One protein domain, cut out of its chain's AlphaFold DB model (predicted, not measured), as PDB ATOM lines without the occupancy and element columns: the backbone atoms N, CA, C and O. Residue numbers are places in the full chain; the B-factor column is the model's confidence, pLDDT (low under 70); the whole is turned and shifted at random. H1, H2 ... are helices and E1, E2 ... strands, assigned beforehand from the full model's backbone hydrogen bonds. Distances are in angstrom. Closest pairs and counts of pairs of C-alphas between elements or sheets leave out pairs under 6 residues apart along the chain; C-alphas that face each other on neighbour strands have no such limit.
ATOM      1  N   PRO A  66     -12.200  20.957  24.716       87.31
ATOM      2  CA  PRO A  66     -11.636  21.294  23.414       87.31
ATOM      3  C   PRO A  66     -12.525  22.282  22.654       87.31
ATOM      4  O   PRO A  66     -13.750  22.177  22.700       87.31
ATOM      5  N   GLU A  67     -11.910  23.217  21.930       82.69
ATOM      6  CA  GLU A  67     -12.617  24.297  21.231       82.69
ATOM      7  C   GLU A  67     -13.700  23.773  20.280       82.69
ATOM      8  O   GLU A  67     -14.835  24.242  20.317       82.69
ATOM      9  N   GLU A  68     -13.395  22.733  19.500       84.12
ATOM     10  CA  GLU A  68     -14.359  22.110  18.587       84.12
ATOM     11  C   GLU A  68     -15.585  21.548  19.321       84.12
ATOM     12  O   GLU A  68     -16.718  21.723  18.872       84.12
ATOM     13  N   GLN A  69     -15.375  20.920  20.482       87.44
ATOM     14  CA  GLN A  69     -16.461  20.377  21.301       87.44
ATOM     15  C   GLN A  69     -17.281  21.502  21.939       87.44
ATOM     16  O   GLN A  69     -18.509  21.437  21.952       87.44
ATOM     17  N   ALA A  70     -16.624  22.561  22.420       85.81
ATOM     18  CA  ALA A  70     -17.301  23.732  22.964       85.81
ATOM     19  C   ALA A  70     -18.179  24.416  21.909       85.81
ATOM     20  O   ALA A  70     -19.334  24.755  22.182       85.81
ATOM     21  N   LEU A  71     -17.661  24.571  20.689       87.19
ATOM     22  CA  LEU A  71     -18.397  25.139  19.563       87.19
ATOM     23  C   LEU A  71     -19.580  24.263  19.150       87.19
ATOM     24  O   LEU A  71     -20.664  24.797  18.919       87.19
ATOM     25  N   ALA A  72     -19.397  22.942  19.084       87.31
ATOM     26  CA  ALA A  72     -20.467  22.006  18.747       87.31
ATOM     27  C   ALA A  72     -21.628  22.091  19.750       87.31
ATOM     28  O   ALA A  72     -22.763  22.343  19.345       87.31
ATOM     29  N   ILE A  73     -21.331  21.996  21.051       88.25
ATOM     30  CA  ILE A  73     -22.339  22.087  22.120       88.25
ATOM     31  C   ILE A  73     -23.034  23.451  22.098       88.25
ATOM     32  O   ILE A  73     -24.253  23.542  22.201       88.25
ATOM     33  N   THR A  74     -22.276  24.537  21.934       88.12
ATOM     34  CA  THR A  74     -22.862  25.886  21.929       88.12
ATOM     35  C   THR A  74     -23.783  26.091  20.724       88.12
ATOM     36  O   THR A  74     -24.844  26.700  20.856       88.12
ATOM     37  N   ARG A  75     -23.416  25.565  19.549       87.69
ATOM     38  CA  ARG A  75     -24.262  25.613  18.347       87.69
ATOM     39  C   ARG A  75     -25.528  24.783  18.514       87.69
ATOM     40  O   ARG A  75     -26.585  25.256  18.117       87.69
ATOM     41  N   GLU A  76     -25.440  23.611  19.132       87.88
ATOM     42  CA  GLU A  76     -26.603  22.774  19.444       87.88
ATOM     43  C   GLU A  76     -27.580  23.473  20.402       87.88
ATOM     44  O   GLU A  76     -28.787  23.449  20.182       87.88
ATOM     45  N   LEU A  77     -27.068  24.146  21.436       87.31
ATOM     46  CA  LEU A  77     -27.903  24.838  22.422       87.31
ATOM     47  C   LEU A  77     -28.559  26.116  21.884       87.31
ATOM     48  O   LEU A  77     -29.624  26.505  22.367       87.31
ATOM     49  N   LEU A  78     -27.912  26.809  20.942       86.19
ATOM     50  CA  LEU A  78     -28.359  28.126  20.483       86.19
ATOM     51  C   LEU A  78     -29.104  28.105  19.151       86.19
ATOM     52  O   LEU A  78     -29.999  28.936  18.973       86.19
ATOM     53  N   LEU A  79     -28.729  27.236  18.207       84.75
ATOM     54  CA  LEU A  79     -29.338  27.213  16.878       84.75
ATOM     55  C   LEU A  79     -30.697  26.518  16.930       84.75
ATOM     56  O   LEU A  79     -30.836  25.387  17.389       84.75
ATOM     57  N   THR A  80     -31.707  27.205  16.414       83.38
ATOM     58  CA  THR A  80     -33.050  26.660  16.226       83.38
ATOM     59  C   THR A  80     -33.235  26.197  14.780       83.38
ATOM     60  O   THR A  80     -32.461  26.564  13.901       83.38
ATOM     61  N   GLY A  81     -34.290  25.428  14.487       80.94
ATOM     62  CA  GLY A  81     -34.548  24.917  13.128       80.94
ATOM     63  C   GLY A  81     -34.752  25.989  12.043       80.94
ATOM     64  O   GLY A  81     -34.725  25.668  10.861       80.94
ATOM     65  N   ASN A  82     -34.932  27.254  12.436       81.81
ATOM     66  CA  ASN A  82     -35.091  28.402  11.537       81.81
ATOM     67  C   ASN A  82     -33.805  29.231  11.370       81.81
ATOM     68  O   ASN A  82     -33.810  30.248  10.671       81.81
ATOM     69  N   ASP A  83     -32.719  28.826  12.029       85.25
ATOM     70  CA  ASP A  83     -31.430  29.497  11.957       85.25
ATOM     71  C   ASP A  83     -30.529  28.819  10.929       85.25
ATOM     72  O   ASP A  83     -30.322  27.605  10.955       85.25
ATOM     73  N   GLN A  84     -29.930  29.618  10.051       83.88
ATOM     74  CA  GLN A  84     -28.864  29.158   9.171       83.88
ATOM     75  C   GLN A  84     -27.534  29.731   9.654       83.88
ATOM     76  O   GLN A  84     -27.369  30.948   9.710       83.88
ATOM     77  N   LEU A  85     -26.579  28.865  10.002       82.75
ATOM     78  CA  LEU A  85     -25.234  29.312  10.362       82.75
ATOM     79  C   LEU A  85     -24.552  29.919   9.128       82.75
ATOM     80  O   LEU A  85     -24.515  29.301   8.061       82.75
ATOM     81  N   VAL A  86     -23.998  31.116   9.288       82.50
ATOM     82  CA  VAL A  86     -23.293  31.849   8.235       82.50
ATOM     83  C   VAL A  86     -21.866  32.073   8.692       82.50
ATOM     84  O   VAL A  86     -21.644  32.634   9.757       82.50
ATOM     85  N   ASP A  87     -20.905  31.675   7.861       77.88
ATOM     86  CA  ASP A  87     -19.490  31.982   8.079       77.88
ATOM     87  C   ASP A  87     -18.944  31.484   9.437       77.88
ATOM     88  O   ASP A  87     -18.285  32.192  10.201       77.88
ATOM     89  N   GLY A  88     -19.234  30.214   9.741       71.38
ATOM     90  CA  GLY A  88     -18.869  29.563  11.003       71.38
ATOM     91  C   GLY A  88     -17.363  29.403  11.257       71.38
ATOM     92  O   GLY A  88     -17.002  28.885  12.314       71.38
ATOM     93  N   GLY A  89     -16.510  29.790  10.300       73.06
ATOM     94  CA  GLY A  89     -15.049  29.812  10.432       73.06
ATOM     95  C   GLY A  89     -14.495  31.162  10.899       73.06
ATOM     96  O   GLY A  89     -13.486  31.185  11.594       73.06
ATOM     97  N   LEU A  90     -15.160  32.276  10.568       73.69
ATOM     98  CA  LEU A  90     -14.780  33.622  11.023       73.69
ATOM     99  C   LEU A  90     -15.533  34.044  12.291       73.69
ATOM    100  O   LEU A  90     -14.994  34.782  13.114       73.69
ATOM    101  N   ALA A  91     -16.771  33.575  12.468       76.88
ATOM    102  CA  ALA A  91     -17.580  33.868  13.643       76.88
ATOM    103  C   ALA A  91     -18.226  32.593  14.196       76.88
ATOM    104  O   ALA A  91     -18.977  31.905  13.510       76.88
ATOM    105  N   ALA A  92     -17.993  32.309  15.479       76.81
ATOM    106  CA  ALA A  92     -18.438  31.073  16.125       76.81
ATOM    107  C   ALA A  92     -19.955  30.804  16.000       76.81
ATOM    108  O   ALA A  92     -20.356  29.646  15.840       76.81
ATOM    109  N   LEU A  93     -20.776  31.865  16.055       80.69
ATOM    110  CA  LEU A  93     -22.240  31.808  16.212       80.69
ATOM    111  C   LEU A  93     -23.020  32.738  15.266       80.69
ATOM    112  O   LEU A  93     -24.193  33.024  15.511       80.69
ATOM    113  N   ARG A  94     -22.398  33.251  14.201       84.50
ATOM    114  CA  ARG A  94     -23.111  34.118  13.256       84.50
ATOM    115  C   ARG A  94     -24.200  33.313  12.539       84.50
ATOM    116  O   ARG A  94     -23.921  32.282  11.934       84.50
ATOM    117  N   ARG A  95     -25.442  33.795  12.602       85.62
ATOM    118  CA  ARG A  95     -26.611  33.124  12.027       85.62
ATOM    119  C   ARG A  95     -27.554  34.106  11.353       85.62
ATOM    120  O   ARG A  95     -27.739  35.216  11.850       85.62
ATOM    121  N   ASP A  96     -28.189  33.642  10.288       85.12
ATOM    122  CA  ASP A  96     -29.324  34.311   9.666       85.12
ATOM    123  C   ASP A  96     -30.610  33.636  10.147       85.12
ATOM    124  O   ASP A  96     -30.842  32.452   9.887       85.12
ATOM    125  N   TYR A  97     -31.448  34.396  10.850       83.44
ATOM    126  CA  TYR A  97     -32.756  33.927  11.295       83.44
ATOM    127  C   TYR A  97     -33.787  34.112  10.180       83.44
ATOM    128  O   TYR A  97     -34.074  35.241   9.762       83.44
ATOM    129  N   ARG A  98     -34.380  33.012   9.710       81.94
ATOM    130  CA  ARG A  98     -35.470  33.044   8.727       81.94
ATOM    131  C   ARG A  98     -36.802  32.846   9.438       81.94
ATOM    132  O   ARG A  98     -37.192  31.728   9.750       81.94
ATOM    133  N   ALA A  99     -37.507  33.948   9.681       76.50
ATOM    134  CA  ALA A  99     -38.839  33.899  10.273       76.50
ATOM    135  C   ALA A  99     -39.795  33.067   9.386       76.50
ATOM    136  O   ALA A  99     -39.888  33.355   8.187       76.50
ATOM    137  N   PRO A 100     -40.519  32.077   9.946       79.56
ATOM    138  CA  PRO A 100     -41.559  31.353   9.221       79.56
ATOM    139  C   PRO A 100     -42.605  32.314   8.645       79.56
ATOM    140  O   PRO A 100     -42.965  33.307   9.281       79.56
ATOM    141  N   GLU A 101     -43.126  32.022   7.451       74.50
ATOM    142  CA  GLU A 101     -44.185  32.847   6.848       74.50
ATOM    143  C   GLU A 101     -45.470  32.827   7.688       74.50
ATOM    144  O   GLU A 101     -46.146  33.848   7.833       74.50
ATOM    145  N   ALA A 102     -45.758  31.687   8.321       71.56
ATOM    146  CA  ALA A 102     -46.808  31.557   9.319       71.56
ATOM    147  C   ALA A 102     -46.396  32.292  10.609       71.56
ATOM    148  O   ALA A 102     -45.586  31.795  11.385       71.56
ATOM    149  N   GLY A 103     -46.959  33.483  10.833       70.56
ATOM    150  CA  GLY A 103     -46.714  34.284  12.041       70.56
ATOM    151  C   GLY A 103     -45.884  35.551  11.827       70.56
ATOM    152  O   GLY A 103     -45.509  36.200  12.803       70.56
ATOM    153  N   ARG A 104     -45.617  35.945  10.574       76.19
ATOM    154  CA  ARG A 104     -44.949  37.218  10.276       76.19
ATOM    155  C   ARG A 104     -45.826  38.398  10.706       76.19
ATOM    156  O   ARG A 104     -46.812  38.734  10.054       76.19
ATOM    157  N   LEU A 105     -45.459  39.027  11.819       79.50
ATOM    158  CA  LEU A 105     -46.120  40.233  12.305       79.50
ATOM    159  C   LEU A 105     -45.773  41.436  11.411       79.50
ATOM    160  O   LEU A 105     -44.665  41.501  10.869       79.50
ATOM    161  N   PRO A 106     -46.694  42.406  11.256       84.00
ATOM    162  CA  PRO A 106     -46.377  43.666  10.595       84.00
ATOM    163  C   PRO A 106     -45.256  44.392  11.343       84.00
ATOM    164  O   PRO A 106     -45.109  44.240  12.556       84.00
ATOM    165  N   VAL A 107     -44.497  45.225  10.631       84.69
ATOM    166  CA  VAL A 107     -43.471  46.073  11.249       84.69
ATOM    167  C   VAL A 107     -44.138  47.001  12.269       84.69
ATOM    168  O   VAL A 107     -45.083  47.724  11.949       84.69
ATOM    169  N   ARG A 108     -43.665  46.953  13.516       87.56
ATOM    170  CA  ARG A 108     -44.129  47.785  14.632       87.56
ATOM    171  C   ARG A 108     -42.959  48.586  15.189       87.56
ATOM    172  O   ARG A 108     -41.808  48.173  15.080       87.56
ATOM    173  N   ASN A 109     -43.275  49.700  15.840       92.31
ATOM    174  CA  ASN A 109     -42.303  50.415  16.656       92.31
ATOM    175  C   ASN A 109     -41.978  49.587  17.903       92.31
ATOM    176  O   ASN A 109     -42.884  49.057  18.549       92.31
TER     177      ASN A 109
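This is residues 66 to 109 of the 175 residues of the protein "Sulfatase" of Pseudomonas sp. BAY1663 (UniProt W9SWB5). One helix, H1, is followed by a small two-stranded hairpin, E1 and E2, whose first strand folds back after a tight link, and a tail with residues 101 to 109 sticking out adds to the length. The printed part has 44 residues, with H1, E1 and E2 in that order, the sheet E1 - E2 antiparallel. The class is mixed, with 18 residues, under half, in named elements. It is only just loose, close to extended: the radius of gyration of the C-alphas is 13.6 A, and the spans are 43 by 18 by 17 A.

H1, residues 67 to 78, begins at C-alpha 67 (-12.617, 24.297, 21.231) and is 16.2 A long. E1 is residues 83 to 85; E2, residues 95 to 97, ends at C-alpha 97 (-32.756, 33.927, 11.295).

In the hairpin E1 and E2, N 84 and O 96 are 3.0 A apart, within hydrogen-bond range. H1 and E2 are apart. In H1 every O i to N i+4 pair is within hydrogen-bond range.

The printed part has no cut and no long link. No printed residue is under 70 in pLDDT.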